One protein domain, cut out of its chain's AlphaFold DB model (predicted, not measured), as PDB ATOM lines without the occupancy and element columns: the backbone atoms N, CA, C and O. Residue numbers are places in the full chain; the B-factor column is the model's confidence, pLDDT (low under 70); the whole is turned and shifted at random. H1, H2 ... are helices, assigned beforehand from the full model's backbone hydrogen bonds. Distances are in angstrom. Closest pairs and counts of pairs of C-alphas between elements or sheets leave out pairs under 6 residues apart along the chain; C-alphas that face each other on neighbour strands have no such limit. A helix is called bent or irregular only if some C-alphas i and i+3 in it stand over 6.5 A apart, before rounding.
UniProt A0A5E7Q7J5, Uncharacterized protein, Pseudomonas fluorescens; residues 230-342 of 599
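AT A GLANCE: This is residues 230 to 342 of the 599 residues of an uncharacterized protein of Pseudomonas fluorescens (UniProt A0A5E7Q7J5). Two groups of helices form the two ends of a compact body: H5 and H7 cross at one end, and H1, H2 and H3 gather at the other. H4 runs along one side between the groups, while residues 312 to 324 return along the opposite side to short H6. The printed part has 113 residues, with seven named helices in the order H1 to H7 and no named strand; its class is all helix. The radius of gyration of the C-alphas is 13.9 A, and the spans are 40 by 29 by 24 A.

HOW THE PARTS SIT: H5, residues 298 to 311, touches H7, residues 331 to 341, with residues 301 to 305 alone, about perpendicular at 82 degrees; the closest C-alphas, of Ser 305 and Leu 337, are 6.2 A apart. H4, residues 283 to 293, is close to H5 but not clearly touching, with the C-alphas of Met 291 and Tyr 300 closest at 7.0 A. H3, residues 265 to 277, is likewise close to H4 but not clearly touching, with the C-alphas of Leu 271 and Ala 285 closest at 7.6 A. H1, residues 233 to 245, touches H3 the same way at a steep tilt of 37 degrees, only just beyond shallow; the C-alphas of Pro 233 and Ser 269 are closest, at 5.7 A. H2, residues 251 to 259, touches residues 238 to 243 of H1, with the C-alphas of Leu 238 and Arg 254 closest at 6.2 A. H6, residues 325 to 328, touches H2, with the C-alphas of Gln 259 and Ser 328 closest at 4.6 A. Every O i to N i+4 pair is within hydrogen-bond range in H2, H4, H5 and H7, against 6 of 9 in H1 and 8 of 9 in H3; H6 is too short for such a pair.

IN THESE COORDINATES: H5 is 19.6 A long from C-alpha 298 at (200.588, 201.209, 210.139), H3 18.9 A and H1 16.0 A from C-alpha 233 at (212.233, 175.376, 205.983). H1 is irregular, but only just: C-alphas 239 and 242 are 6.8 A apart. H7 ends at C-alpha 341, (213.034, 200.734, 207.681).

THE WHOLE: The two C-alphas farthest apart, of Thr 248 and Arg 316, are 41.5 A apart. The printed part has no cut; the link from H5 to H6 is long, and the others are tight. Residues 319 to 321 have pLDDT under 70.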
ATOM      1  N   THR A 230     215.790 168.821 204.829       82.25
ATOM      2  CA  THR A 230     216.983 169.692 204.843       82.25
ATOM      3  C   THR A 230     216.938 170.668 206.024       82.25
ATOM      4  O   THR A 230     215.893 170.812 206.653       82.25
ATOM      5  N   ASP A 231     218.008 171.414 206.290       81.56
ATOM      6  CA  ASP A 231     217.978 172.485 207.303       81.56
ATOM      7  C   ASP A 231     217.200 173.749 206.850       81.56
ATOM      8  O   ASP A 231     217.051 174.687 207.628       81.56
ATOM      9  N   ASP A 232     216.678 173.782 205.615       87.12
ATOM     10  CA  ASP A 232     215.968 174.923 205.013       87.12
ATOM     11  C   ASP A 232     214.431 174.730 205.060       87.12
ATOM     12  O   ASP A 232     213.881 173.886 204.336       87.12
ATOM     13  N   PRO A 233     213.686 175.505 205.876       89.50
ATOM     14  CA  PRO A 233     212.233 175.376 205.983       89.50
ATOM     15  C   PRO A 233     211.479 175.638 204.674       89.50
ATOM     16  O   PRO A 233     210.452 175.002 204.435       89.50
ATOM     17  N   VAL A 234     211.969 176.540 203.816       91.19
ATOM     18  CA  VAL A 234     211.330 176.905 202.542       91.19
ATOM     19  C   VAL A 234     211.408 175.728 201.570       91.19
ATOM     20  O   VAL A 234     210.382 175.302 201.034       91.19
ATOM     21  N   VAL A 235     212.594 175.138 201.402       89.31
ATOM     22  CA  VAL A 235     212.808 173.951 200.556       89.31
ATOM     23  C   VAL A 235     211.934 172.786 201.018       89.31
ATOM     24  O   VAL A 235     211.274 172.143 200.197       89.31
ATOM     25  N   ASN A 236     211.879 172.540 202.329       90.69
ATOM     26  CA  ASN A 236     211.067 171.470 202.907       90.69
ATOM     27  C   ASN A 236     209.565 171.690 202.667       90.69
ATOM     28  O   ASN A 236     208.876 170.788 202.186       90.69
ATOM     29  N   LEU A 237     209.057 172.897 202.943       94.75
ATOM     30  CA  LEU A 237     207.654 173.256 202.720       94.75
ATOM     31  C   LEU A 237     207.242 173.075 201.252       94.75
ATOM     32  O   LEU A 237     206.169 172.536 200.986       94.75
ATOM     33  N   LEU A 238     208.083 173.496 200.301       93.88
ATOM     34  CA  LEU A 238     207.773 173.469 198.865       93.88
ATOM     35  C   LEU A 238     207.833 172.074 198.227       93.88
ATOM     36  O   LEU A 238     207.091 171.820 197.265       93.88
ATOM     37  N   ARG A 239     208.718 171.199 198.722       90.69
ATOM     38  CA  ARG A 239     208.932 169.842 198.186       90.69
ATOM     39  C   ARG A 239     208.049 168.785 198.848       90.69
ATOM     40  O   ARG A 239     207.623 167.873 198.151       90.69
ATOM     41  N   ASP A 240     207.734 168.931 200.135       92.94
ATOM     42  CA  ASP A 240     206.914 167.979 200.896       92.94
ATOM     43  C   ASP A 240     205.514 168.540 201.192       92.94
ATOM     44  O   ASP A 240     204.572 168.327 200.427       92.94
ATOM     45  N   SER A 241     205.345 169.305 202.273       93.88
ATOM     46  CA  SER A 241     204.013 169.602 202.818       93.88
ATOM     47  C   SER A 241     203.072 170.329 201.847       93.88
ATOM     48  O   SER A 241     201.898 169.970 201.734       93.88
ATOM     49  N   LEU A 242     203.565 171.327 201.104       94.88
ATOM     50  CA  LEU A 242     202.763 172.028 200.095       94.88
ATOM     51  C   LEU A 242     202.574 171.194 198.821       94.88
ATOM     52  O   LEU A 242     201.594 171.418 198.110       94.88
ATOM     53  N   ARG A 243     203.461 170.230 198.526       93.38
ATOM     54  CA  ARG A 243     203.281 169.280 197.415       93.38
ATOM     55  C   ARG A 243     202.093 168.359 197.682       93.38
ATOM     56  O   ARG A 243     201.307 168.132 196.768       93.38
ATOM     57  N   TRP A 244     201.916 167.914 198.926       93.31
ATOM     58  CA  TRP A 244     200.747 167.133 199.336       93.31
ATOM     59  C   TRP A 244     199.457 167.945 199.445       93.31
ATOM     60  O   TRP A 244     198.415 167.487 198.986       93.31
ATOM     61  N   LEU A 245     199.506 169.143 200.039       93.81
ATOM     62  CA  LEU A 245     198.328 170.014 200.158       93.81
ATOM     63  C   LEU A 245     197.810 170.494 198.796       93.81
ATOM     64  O   LEU A 245     196.608 170.696 198.615       93.81
ATOM     65  N   HIS A 246     198.720 170.702 197.843       93.62
ATOM     66  CA  HIS A 246     198.426 171.300 196.546       93.62
ATOM     67  C   HIS A 246     199.064 170.495 195.396       93.62
ATOM     68  O   HIS A 246     199.929 171.008 194.680       93.62
ATOM     69  N   PRO A 247     198.621 169.240 195.178       90.69
ATOM     70  CA  PRO A 247     199.258 168.302 194.250       90.69
ATOM     71  C   PRO A 247     199.181 168.739 192.784       90.69
ATOM     72  O   PRO A 247     200.024 168.348 191.980       90.69
ATOM     73  N   THR A 248     198.189 169.561 192.434       90.88
ATOM     74  CA  THR A 248     197.988 170.101 191.084       90.88
ATOM     75  C   THR A 248     198.778 171.377 190.802       90.88
ATOM     76  O   THR A 248     198.856 171.770 189.644       90.88
ATOM     77  N   LEU A 249     199.326 172.045 191.825       94.50
ATOM     78  CA  LEU A 249     200.143 173.242 191.623       94.50
ATOM     79  C   LEU A 249     201.557 172.846 191.197       94.50
ATOM     80  O   LEU A 249     202.167 171.946 191.780       94.50
ATOM     81  N   THR A 250     202.105 173.568 190.226       92.88
ATOM     82  CA  THR A 250     203.520 173.507 189.840       92.88
ATOM     83  C   THR A 250     204.434 174.012 190.964       92.88
ATOM     84  O   THR A 250     203.981 174.633 191.926       92.88
ATOM     85  N   SER A 251     205.748 173.778 190.852       90.44
ATOM     86  CA  SER A 251     206.718 174.284 191.839       90.44
ATOM     87  C   SER A 251     206.639 175.809 192.001       90.44
ATOM     88  O   SER A 251     206.609 176.306 193.124       90.44
ATOM     89  N   ASN A 252     206.510 176.541 190.891       93.94
ATOM     90  CA  ASN A 252     206.434 178.004 190.891       93.94
ATOM     91  C   ASN A 252     205.131 178.508 191.532       93.94
ATOM     92  O   ASN A 252     205.145 179.493 192.263       93.94
ATOM     93  N   GLU A 253     204.006 177.822 191.313       96.69
ATOM     94  CA  GLU A 253     202.735 178.170 191.960       96.69
ATOM     95  C   GLU A 253     202.751 177.865 193.463       96.69
ATOM     96  O   GLU A 253     202.209 178.647 194.243       96.69
ATOM     97  N   ARG A 254     203.412 176.780 193.900       96.62
ATOM     98  CA  ARG A 254     203.636 176.516 195.334       96.62
ATOM     99  C   ARG A 254     204.553 177.563 195.968       96.62
ATOM    100  O   ARG A 254     204.291 177.978 197.095       96.62
ATOM    101  N   GLN A 255     205.574 178.028 195.246       96.12
ATOM    102  CA  GLN A 255     206.457 179.109 195.692       96.12
ATOM    103  C   GLN A 255     205.701 180.434 195.827       96.12
ATOM    104  O   GLN A 255     205.735 181.038 196.894       96.12
ATOM    105  N   ALA A 256     204.932 180.834 194.811       96.69
ATOM    106  CA  ALA A 256     204.077 182.020 194.871       96.69
ATOM    107  C   ALA A 256     203.016 181.920 195.986       96.69
ATOM    108  O   ALA A 256     202.727 182.904 196.671       96.69
ATOM    109  N   LEU A 257     202.462 180.724 196.222       97.12
ATOM    110  CA  LEU A 257     201.560 180.473 197.341       97.12
ATOM    111  C   LEU A 257     202.266 180.669 198.688       97.12
ATOM    112  O   LEU A 257     201.716 181.373 199.533       97.12
ATOM    113  N   LEU A 258     203.461 180.108 198.893       97.44
ATOM    114  CA  LEU A 258     204.228 180.281 200.132       97.44
ATOM    115  C   LEU A 258     204.615 181.752 200.356       97.44
ATOM    116  O   LEU A 258     204.333 182.299 201.422       97.44
ATOM    117  N   GLN A 259     205.140 182.417 199.324       97.31
ATOM    118  CA  GLN A 259     205.473 183.845 199.326       97.31
ATOM    119  C   GLN A 259     204.267 184.719 199.704       97.31
ATOM    120  O   GLN A 259     204.404 185.700 200.432       97.31
ATOM    121  N   SER A 260     203.056 184.341 199.272       96.81
ATOM    122  CA  SER A 260     201.824 185.072 199.604       96.81
ATOM    123  C   SER A 260     201.461 185.067 201.094       96.81
ATOM    124  O   SER A 260     200.593 185.839 201.492       96.81
ATOM    125  N   TYR A 261     202.094 184.223 201.918       97.25
ATOM    126  CA  TYR A 261     201.953 184.285 203.374       97.25
ATOM    127  C   TYR A 261     202.904 185.292 204.032       97.25
ATOM    128  O   TYR A 261     202.678 185.599 205.195       97.25
ATOM    129  N   ASN A 262     203.920 185.825 203.335       96.81
ATOM    130  CA  ASN A 262     204.848 186.831 203.870       96.81
ATOM    131  C   ASN A 262     205.420 186.457 205.260       96.81
ATOM    132  O   ASN A 262     205.306 187.221 206.226       96.81
ATOM    133  N   LEU A 263     205.944 185.238 205.385       96.69
ATOM    134  CA  LEU A 263     206.375 184.666 206.664       96.69
ATOM    135  C   LEU A 263     207.840 184.993 206.949       96.69
ATOM    136  O   LEU A 263     208.684 184.802 206.082       96.69
ATOM    137  N   LEU A 264     208.140 185.410 208.179       95.62
ATOM    138  CA  LEU A 264     209.513 185.522 208.687       95.62
ATOM    139  C   LEU A 264     210.087 184.133 209.074       95.62
ATOM    140  O   LEU A 264     209.309 183.180 209.220       95.62
ATOM    141  N   PRO A 265     211.418 183.973 209.248       94.12
ATOM    142  CA  PRO A 265     212.063 182.680 209.521       94.12
ATOM    143  C   PRO A 265     211.443 181.848 210.658       94.12
ATOM    144  O   PRO A 265     211.245 180.634 210.515       94.12
ATOM    145  N   SER A 266     211.073 182.480 211.776       93.88
ATOM    146  CA  SER A 266     210.424 181.813 212.913       93.88
ATOM    147  C   SER A 266     209.048 181.255 212.537       93.88
ATOM    148  O   SER A 266     208.648 180.170 212.972       93.88
ATOM    149  N   GLN A 267     208.330 181.972 211.671       96.12
ATOM    150  CA  GLN A 267     206.991 181.632 211.219       96.12
ATOM    151  C   GLN A 267     207.020 180.532 210.149       96.12
ATOM    152  O   GLN A 267     206.170 179.644 210.179       96.12
ATOM    153  N   LEU A 268     208.019 180.534 209.259       95.44
ATOM    154  CA  LEU A 268     208.279 179.433 208.321       95.44
ATOM    155  C   LEU A 268     208.564 178.129 209.071       95.44
ATOM    156  O   LEU A 268     207.909 177.117 208.821       95.44
ATOM    157  N   SER A 269     209.460 178.182 210.060       93.31
ATOM    158  CA  SER A 269     209.801 177.040 210.918       93.31
ATOM    159  C   SER A 269     208.571 176.504 211.665       93.31
ATOM    160  O   SER A 269     208.315 175.299 211.698       93.31
ATOM    161  N   ARG A 270     207.739 177.405 212.204       95.81
ATOM    162  CA  ARG A 270     206.466 177.058 212.858       95.81
ATOM    163  C   ARG A 270     205.452 176.434 211.892       95.81
ATOM    164  O   ARG A 270     204.718 175.530 212.292       95.81
ATOM    165  N   LEU A 271     205.373 176.918 210.649       97.19
ATOM    166  CA  LEU A 271     204.488 176.354 209.627       97.19
ATOM    167  C   LEU A 271     204.941 174.946 209.234       97.19
ATOM    168  O   LEU A 271     204.109 174.043 209.203       97.19
ATOM    169  N   GLN A 272     206.242 174.750 209.006       94.56
ATOM    170  CA  GLN A 272     206.829 173.442 208.713       94.56
ATOM    171  C   GLN A 272     206.517 172.436 209.827       94.56
ATOM    172  O   GLN A 272     205.973 171.369 209.550       94.56
ATOM    173  N   GLN A 273     206.786 172.795 211.086       94.00
ATOM    174  CA  GLN A 273     206.516 171.919 212.227       94.00
ATOM    175  C   GLN A 273     205.028 171.556 212.338       94.00
ATOM    176  O   GLN A 273     204.697 170.404 212.616       94.00
ATOM    177  N   HIS A 274     204.120 172.513 212.111       96.06
ATOM    178  CA  HIS A 274     202.688 172.218 212.118       96.06
ATOM    179  C   HIS A 274     202.320 171.238 211.000       96.06
ATOM    180  O   HIS A 274     201.729 170.200 211.290       96.06
ATOM    181  N   LEU A 275     202.742 171.510 209.761       93.94
ATOM    182  CA  LEU A 275     202.397 170.697 208.593       93.94
ATOM    183  C   LEU A 275     202.989 169.279 208.603       93.94
ATOM    184  O   LEU A 275     202.402 168.377 208.009       93.94
ATOM    185  N   GLN A 276     204.098 169.060 209.313       88.19
ATOM    186  CA  GLN A 276     204.629 167.721 209.597       88.19
ATOM    187  C   GLN A 276     203.733 166.907 210.550       88.19
ATOM    188  O   GLN A 276     203.754 165.679 210.508       88.19
ATOM    189  N   THR A 277     202.962 167.570 211.419       87.69
ATOM    190  CA  THR A 277     202.074 166.912 212.401       87.69
ATOM    191  C   THR A 277     200.618 166.831 211.954       87.69
ATOM    192  O   THR A 277     199.941 165.843 212.227       87.69
ATOM    193  N   GLU A 278     200.136 167.860 211.262       91.81
ATOM    194  CA  GLU A 278     198.767 168.004 210.796       91.81
ATOM    195  C   GLU A 278     198.806 168.659 209.417       91.81
ATOM    196  O   GLU A 278     199.181 169.820 209.271       91.81
ATOM    197  N   LEU A 279     198.429 167.905 208.386       92.62
ATOM    198  CA  LEU A 279     198.539 168.326 206.992       92.62
ATOM    199  C   LEU A 279     197.383 169.265 206.597       92.62
ATOM    200  O   LEU A 279     196.592 168.968 205.704       92.62
ATOM    201  N   THR A 280     197.255 170.391 207.304       94.94
ATOM    202  CA  THR A 280     196.290 171.468 207.043       94.94
ATOM    203  C   THR A 280     196.930 172.835 207.302       94.94
ATOM    204  O   THR A 280     197.805 172.979 208.152       94.94
ATOM    205  N   VAL A 281     196.534 173.877 206.561       96.44
ATOM    206  CA  VAL A 281     197.085 175.224 206.796       96.44
ATOM    207  C   VAL A 281     196.507 175.790 208.102       96.44
ATOM    208  O   VAL A 281     195.286 175.942 208.204       96.44
ATOM    209  N   PRO A 282     197.342 176.169 209.088       97.56
ATOM    210  CA  PRO A 282     196.851 176.551 210.401       97.56
ATOM    211  C   PRO A 282     196.153 177.923 210.373       97.56
ATOM    212  O   PRO A 282     196.600 178.833 209.661       97.56
ATOM    213  N   PRO A 283     195.131 178.158 211.223       97.56
ATOM    214  CA  PRO A 283     194.395 179.426 211.254       97.56
ATOM    215  C   PRO A 283     195.267 180.670 211.470       97.56
ATOM    216  O   PRO A 283     194.942 181.739 210.955       97.56
ATOM    217  N   TRP A 284     196.386 180.546 212.197       97.19
ATOM    218  CA  TRP A 284     197.304 181.663 212.433       97.19
ATOM    219  C   TRP A 284     198.019 182.113 211.148       97.19
ATOM    220  O   TRP A 284     198.206 183.312 210.967       97.19
ATOM    221  N   ALA A 285     198.359 181.192 210.239       97.69
ATOM    222  CA  ALA A 285     199.025 181.526 208.977       97.69
ATOM    223  C   ALA A 285     198.051 182.229 208.020       97.69
ATOM    224  O   ALA A 285     198.397 183.231 207.399       97.69
ATOM    225  N   LEU A 286     196.796 181.767 207.973       97.06
ATOM    226  CA  LEU A 286     195.720 182.427 207.221       97.06
ATOM    227  C   LEU A 286     195.397 183.827 207.771       97.06
ATOM    228  O   LEU A 286     195.108 184.736 206.995       97.06
ATOM    229  N   ALA A 287     195.444 184.013 209.094       95.44
ATOM    230  CA  ALA A 287     195.258 185.321 209.720       95.44
ATOM    231  C   ALA A 287     196.429 186.271 209.420       95.44
ATOM    232  O   ALA A 287     196.191 187.401 209.001       95.44
ATOM    233  N   HIS A 288     197.673 185.799 209.570       95.75
ATOM    234  CA  HIS A 288     198.890 186.559 209.258       95.75
ATOM    235  C   HIS A 288     198.916 186.997 207.789       95.75
ATOM    236  O   HIS A 288     199.060 188.185 207.517       95.75
ATOM    237  N   LYS A 289     198.625 186.085 206.848       95.94
ATOM    238  CA  LYS A 289     198.485 186.411 205.420       95.94
ATOM    239  C   LYS A 289     197.529 187.589 205.184       95.94
ATOM    240  O   LYS A 289     197.931 188.585 204.590       95.94
ATOM    241  N   ARG A 290     196.304 187.528 205.720       93.56
ATOM    242  CA  ARG A 290     195.307 188.611 205.580       93.56
ATOM    243  C   ARG A 290     195.772 189.944 206.171       93.56
ATOM    244  O   ARG A 290     195.393 190.990 205.662       93.56
ATOM    245  N   MET A 291     196.571 189.924 207.240       91.88
ATOM    246  CA  MET A 291     197.165 191.145 207.802       91.88
ATOM    247  C   MET A 291     198.263 191.711 206.892       91.88
ATOM    248  O   MET A 291     198.355 192.923 206.742       91.88
ATOM    249  N   THR A 292     199.052 190.849 206.244       92.75
ATOM    250  CA  THR A 292     200.123 191.260 205.316       92.75
ATOM    251  C   THR A 292     199.629 191.754 203.955       92.75
ATOM    252  O   THR A 292     200.368 192.450 203.263       92.75
ATOM    253  N   GLU A 293     198.396 191.415 203.569       89.88
ATOM    254  CA  GLU A 293     197.757 191.902 202.339       89.88
ATOM    255  C   GLU A 293     197.420 193.408 202.422       89.88
ATOM    256  O   GLU A 293     197.480 194.103 201.407       89.88
ATOM    257  N   ASP A 294     197.145 193.943 203.621       89.12
ATOM    258  CA  ASP A 294     196.946 195.381 203.861       89.12
ATOM    259  C   ASP A 294     198.247 196.070 204.309       89.12
ATOM    260  O   ASP A 294     198.457 196.403 205.480       89.12
ATOM    261  N   VAL A 295     199.120 196.348 203.337       88.44
ATOM    262  CA  VAL A 295     200.351 197.137 203.541       88.44
ATOM    263  C   VAL A 295     200.088 198.584 203.998       88.44
ATOM    264  O   VAL A 295     201.024 199.278 204.396       88.44
ATOM    265  N   GLY A 296     198.835 199.053 203.946       85.62
ATOM    266  CA  GLY A 296     198.421 200.367 204.434       85.62
ATOM    267  C   GLY A 296     198.231 200.431 205.951       85.62
ATOM    268  O   GLY A 296     198.155 201.532 206.498       85.62
ATOM    269  N   ASN A 297     198.178 199.290 206.647       88.62
ATOM    270  CA  ASN A 297     197.974 199.229 208.092       88.62
ATOM    271  C   ASN A 297     199.266 199.580 208.865       88.62
ATOM    272  O   ASN A 297     200.192 198.762 208.929       88.62
ATOM    273  N   PRO A 298     199.347 200.759 209.519       86.88
ATOM    274  CA  PRO A 298     200.588 201.209 210.139       86.88
ATOM    275  C   PRO A 298     200.969 200.366 211.357       86.88
ATOM    276  O   PRO A 298     202.148 200.087 211.544       86.88
ATOM    277  N   LEU A 299     199.986 199.915 212.151       89.06
ATOM    278  CA  LEU A 299     200.216 199.138 213.372       89.06
ATOM    279  C   LEU A 299     200.795 197.756 213.055       89.06
ATOM    280  O   LEU A 299     201.694 197.287 213.754       89.06
ATOM    281  N   TYR A 300     200.289 197.117 211.996       89.38
ATOM    282  CA  TYR A 300     200.819 195.838 211.539       89.38
ATOM    283  C   TYR A 300     202.242 195.996 210.988       89.38
ATOM    284  O   TYR A 300     203.149 195.291 211.428       89.38
ATOM    285  N   LEU A 301     202.470 196.972 210.102       94.31
ATOM    286  CA  LEU A 301     203.789 197.227 209.517       94.31
ATOM    287  C   LEU A 301     204.827 197.674 210.570       94.31
ATOM    288  O   LEU A 301     206.006 197.337 210.464       94.31
ATOM    289  N   ASP A 302     204.406 198.384 211.622       94.75
ATOM    290  CA  ASP A 302     205.220 198.687 212.807       94.75
ATOM    291  C   ASP A 302     205.683 197.425 213.544       94.75
ATOM    292  O   ASP A 302     206.840 197.346 213.954       94.75
ATOM    293  N   GLN A 303     204.798 196.444 213.737       94.50
ATOM    294  CA  GLN A 303     205.166 195.187 214.389       94.50
ATOM    295  C   GLN A 303     206.052 194.333 213.478       94.50
ATOM    296  O   GLN A 303     207.151 193.963 213.879       94.50
ATOM    297  N   PHE A 304     205.632 194.131 212.229       95.56
ATOM    298  CA  PHE A 304     206.367 193.343 211.243       95.56
ATOM    299  C   PHE A 304     207.781 193.884 210.988       95.56
ATOM    300  O   PHE A 304     208.716 193.105 210.865       95.56
ATOM    301  N   SER A 305     207.979 195.208 210.971       95.31
ATOM    302  CA  SER A 305     209.319 195.797 210.825       95.31
ATOM    303  C   SER A 305     210.212 195.628 212.060       95.31
ATOM    304  O   SER A 305     211.420 195.474 211.895       95.31
ATOM    305  N   ARG A 306     209.660 195.603 213.285       95.31
ATOM    306  CA  ARG A 306     210.429 195.229 214.490       95.31
ATOM    307  C   ARG A 306     210.842 193.764 214.448       95.31
ATOM    308  O   ARG A 306     212.004 193.459 214.703       95.31
ATOM    309  N   ASP A 307     209.906 192.888 214.103       95.12
ATOM    310  CA  ASP A 307     210.161 191.451 214.035       95.12
ATOM    311  C   ASP A 307     211.159 191.135 212.916       95.12
ATOM    312  O   ASP A 307     212.117 190.415 213.159       95.12
ATOM    313  N   ALA A 308     211.049 191.781 211.751       94.25
ATOM    314  CA  ALA A 308     212.022 191.667 210.666       94.25
ATOM    315  C   ALA A 308     213.420 192.191 211.047       94.25
ATOM    316  O   ALA A 308     214.400 191.561 210.679       94.25
ATOM    317  N   ILE A 309     213.557 193.290 211.804       92.56
ATOM    318  CA  ILE A 309     214.881 193.731 212.297       92.56
ATOM    319  C   ILE A 309     215.525 192.656 213.181       92.56
ATOM    320  O   ILE A 309     216.721 192.413 213.063       92.56
ATOM    321  N   ASN A 310     214.743 192.029 214.062       91.50
ATOM    322  CA  ASN A 310     215.253 191.045 215.014       91.50
ATOM    323  C   ASN A 310     215.517 189.683 214.357       91.50
ATOM    324  O   ASN A 310     216.578 189.102 214.554       91.50
ATOM    325  N   GLU A 311     214.559 189.165 213.585       91.94
ATOM    326  CA  GLU A 311     214.664 187.864 212.922       91.94
ATOM    327  C   GLU A 311     215.610 187.882 211.723       91.94
ATOM    328  O   GLU A 311     216.165 186.832 211.415       91.94
ATOM    329  N   LEU A 312     215.794 189.041 211.072       90.50
ATOM    330  CA  LEU A 312     216.721 189.230 209.951       90.50
ATOM    331  C   LEU A 312     218.003 189.998 210.343       90.50
ATOM    332  O   LEU A 312     218.671 190.538 209.465       90.50
ATOM    333  N   ASN A 313     218.318 190.090 211.648       87.62
ATOM    334  CA  ASN A 313     219.534 190.706 212.216       87.62
ATOM    335  C   ASN A 313     219.938 192.070 211.607       87.62
ATOM    336  O   ASN A 313     221.111 192.460 211.634       87.62
ATOM    337  N   LEU A 314     218.968 192.819 211.075       86.31
ATOM    338  CA  LEU A 314     219.224 194.022 210.288       86.31
ATOM    339  C   LEU A 314     219.945 195.052 211.156       86.31
ATOM    340  O   LEU A 314     219.577 195.238 212.321       86.31
ATOM    341  N   LYS A 315     220.914 195.776 210.575       82.12
ATOM    342  CA  LYS A 315     221.830 196.708 211.277       82.12
ATOM    343  C   LYS A 315     222.933 196.037 212.111       82.12
ATOM    344  O   LYS A 315     223.653 196.742 212.824       82.12
ATOM    345  N   ARG A 316     223.047 194.707 212.071       82.69
ATOM    346  CA  ARG A 316     224.109 193.929 212.722       82.69
ATOM    347  C   ARG A 316     224.846 193.112 211.670       82.69
ATOM    348  O   ARG A 316     225.805 193.582 211.078       82.69
ATOM    349  N   ASP A 317     224.355 191.908 211.443       75.88
ATOM    350  CA  ASP A 317     224.919 190.887 210.580       75.88
ATOM    351  C   ASP A 317     223.722 190.281 209.843       75.88
ATOM    352  O   ASP A 317     223.106 189.334 210.330       75.88
ATOM    353  N   SER A 318     223.309 190.937 208.755       70.50
ATOM    354  CA  SER A 318     222.001 190.776 208.096       70.50
ATOM    355  C   SER A 318     221.856 189.453 207.306       70.50
ATOM    356  O   SER A 318     221.171 189.411 206.284       70.50
ATOM    357  N   ARG A 319     222.502 188.370 207.768       67.50
ATOM    358  CA  ARG A 319     222.645 187.068 207.092       67.50
ATOM    359  C   ARG A 319     221.740 185.985 207.672       67.50
ATOM    360  O   ARG A 319     221.847 185.618 208.844       67.50
ATOM    361  N   HIS A 320     220.909 185.394 206.810       69.19
ATOM    362  CA  HIS A 320     219.926 184.373 207.185       69.19
ATOM    363  C   HIS A 320     220.026 183.151 206.274       69.19
ATOM    364  O   HIS A 320     219.449 183.101 205.190       69.19
ATOM    365  N   GLN A 321     220.768 182.139 206.727       67.31
ATOM    366  CA  GLN A 321     220.850 180.858 206.022       67.31
ATOM    367  C   GLN A 321     219.452 180.234 205.899       67.31
ATOM    368  O   GLN A 321     218.720 180.152 206.884       67.31
ATOM    369  N   GLY A 322     219.082 179.813 204.687       72.00
ATOM    370  CA  GLY A 322     217.762 179.241 204.399       72.00
ATOM    371  C   GLY A 322     216.604 180.251 204.375       72.00
ATOM    372  O   GLY A 322     215.446 179.845 204.459       72.00
ATOM    373  N   TYR A 323     216.882 181.558 204.283       86.94
ATOM    374  CA  TYR A 323     215.849 182.576 204.098       86.94
ATOM    375  C   TYR A 323     216.276 183.666 203.114       86.94
ATOM    376  O   TYR A 323     217.200 184.431 203.366       86.94
ATOM    377  N   ASP A 324     215.526 183.778 202.022       89.62
ATOM    378  CA  ASP A 324     215.649 184.854 201.045       89.62
ATOM    379  C   ASP A 324     214.389 185.746 201.100       89.62
ATOM    380  O   ASP A 324     213.290 185.274 200.773       89.62
ATOM    381  N   PRO A 325     214.502 187.029 201.505       92.12
ATOM    382  CA  PRO A 325     213.388 187.972 201.493       92.12
ATOM    383  C   PRO A 325     212.739 188.160 200.117       92.12
ATOM    384  O   PRO A 325     211.557 188.505 200.060       92.12
ATOM    385  N   GLU A 326     213.464 187.963 199.012       90.75
ATOM    386  CA  GLU A 326     212.908 188.163 197.677       90.75
ATOM    387  C   GLU A 326     211.911 187.084 197.269       90.75
ATOM    388  O   GLU A 326     210.878 187.413 196.681       90.75
ATOM    389  N   THR A 327     212.181 185.827 197.622       90.50
ATOM    390  CA  THR A 327     211.276 184.696 197.384       90.50
ATOM    391  C   THR A 327     210.309 184.421 198.538       90.50
ATOM    392  O   THR A 327     209.279 183.786 198.312       90.50
ATOM    393  N   SER A 328     210.575 184.929 199.746       94.12
ATOM    394  CA  SER A 328     209.726 184.709 200.934       94.12
ATOM    395  C   SER A 328     208.677 185.803 201.169       94.12
ATOM    396  O   SER A 328     207.619 185.524 201.737       94.12
ATOM    397  N   LEU A 329     208.932 187.041 200.724       95.81
ATOM    398  CA  LEU A 329     208.008 188.172 200.865       95.81
ATOM    399  C   LEU A 329     207.458 188.617 199.509       95.81
ATOM    400  O   LEU A 329     208.178 188.697 198.515       95.81
ATOM    401  N   THR A 330     206.175 188.968 199.475       96.06
ATOM    402  CA  THR A 330     205.545 189.599 198.308       96.06
ATOM    403  C   THR A 330     206.188 190.964 198.015       96.06
ATOM    404  O   THR A 330     206.485 191.706 198.957       96.06
ATOM    405  N   PRO A 331     206.346 191.370 196.737       94.88
ATOM    406  CA  PRO A 331     206.977 192.648 196.386       94.88
ATOM    407  C   PRO A 331     206.335 193.867 197.066       94.88
ATOM    408  O   PRO A 331     207.040 194.780 197.489       94.88
ATOM    409  N   ALA A 332     205.006 193.866 197.226       94.62
ATOM    410  CA  ALA A 332     204.276 194.963 197.859       94.62
ATOM    411  C   ALA A 332     204.642 195.140 199.343       94.62
ATOM    412  O   ALA A 332     204.952 196.256 199.765       94.62
ATOM    413  N   LEU A 333     204.656 194.056 200.132       96.12
ATOM    414  CA  LEU A 333     205.072 194.132 201.534       96.12
ATOM    415  C   LEU A 333     206.574 194.405 201.653       96.12
ATOM    416  O   LEU A 333     206.987 195.147 202.540       96.12
ATOM    417  N   ARG A 334     207.391 193.840 200.757       95.50
ATOM    418  CA  ARG A 334     208.848 194.007 200.754       95.50
ATOM    419  C   ARG A 334     209.254 195.470 200.562       95.50
ATOM    420  O   ARG A 334     210.018 195.989 201.371       95.50
ATOM    421  N   GLU A 335     208.691 196.173 199.576       94.25
ATOM    422  CA  GLU A 335     208.948 197.612 199.398       94.25
ATOM    423  C   GLU A 335     208.363 198.455 200.548       94.25
ATOM    424  O   GLU A 335     209.002 199.412 200.988       94.25
ATOM    425  N   ALA A 336     207.199 198.083 201.101       95.50
ATOM    426  CA  ALA A 336     206.631 198.758 202.273       95.50
ATOM    427  C   ALA A 336     207.521 198.607 203.524       95.50
ATOM    428  O   ALA A 336     207.737 199.580 204.249       95.50
ATOM    429  N   LEU A 337     208.089 197.417 203.749       95.56
ATOM    430  CA  LEU A 337     209.076 197.147 204.796       95.56
ATOM    431  C   LEU A 337     210.345 197.978 204.576       95.56
ATOM    432  O   LEU A 337     210.780 198.667 205.495       95.56
ATOM    433  N   LEU A 338     210.917 197.964 203.369       95.44
ATOM    434  CA  LEU A 338     212.118 198.737 203.043       95.44
ATOM    435  C   LEU A 338     211.917 200.236 203.317       95.44
ATOM    436  O   LEU A 338     212.714 200.842 204.039       95.44
ATOM    437  N   ALA A 339     210.810 200.811 202.840       95.00
ATOM    438  CA  ALA A 339     210.451 202.202 203.105       95.00
ATOM    439  C   ALA A 339     210.262 202.478 204.610       95.00
ATOM    440  O   ALA A 339     210.761 203.483 205.122       95.00
ATOM    441  N   LYS A 340     209.604 201.568 205.345       94.75
ATOM    442  CA  LYS A 340     209.411 201.664 206.803       94.75
ATOM    443  C   LYS A 340     210.731 201.631 207.577       94.75
ATOM    444  O   LYS A 340     210.872 202.334 208.576       94.75
ATOM    445  N   LEU A 341     211.694 200.840 207.109       93.56
ATOM    446  CA  LEU A 341     213.034 200.734 207.681       93.56
ATOM    447  C   LEU A 341     213.936 201.930 207.341       93.56
ATOM    448  O   LEU A 341     215.013 202.034 207.931       93.56
ATOM    449  N   GLY A 342     213.506 202.828 206.449       94.94
ATOM    450  CA  GLY A 342     214.232 204.033 206.036       94.94
ATOM    451  C   GLY A 342     215.033 203.889 204.738       94.94
ATOM    452  O   GLY A 342     215.725 204.836 204.358       94.94
TER     453      GLY A 342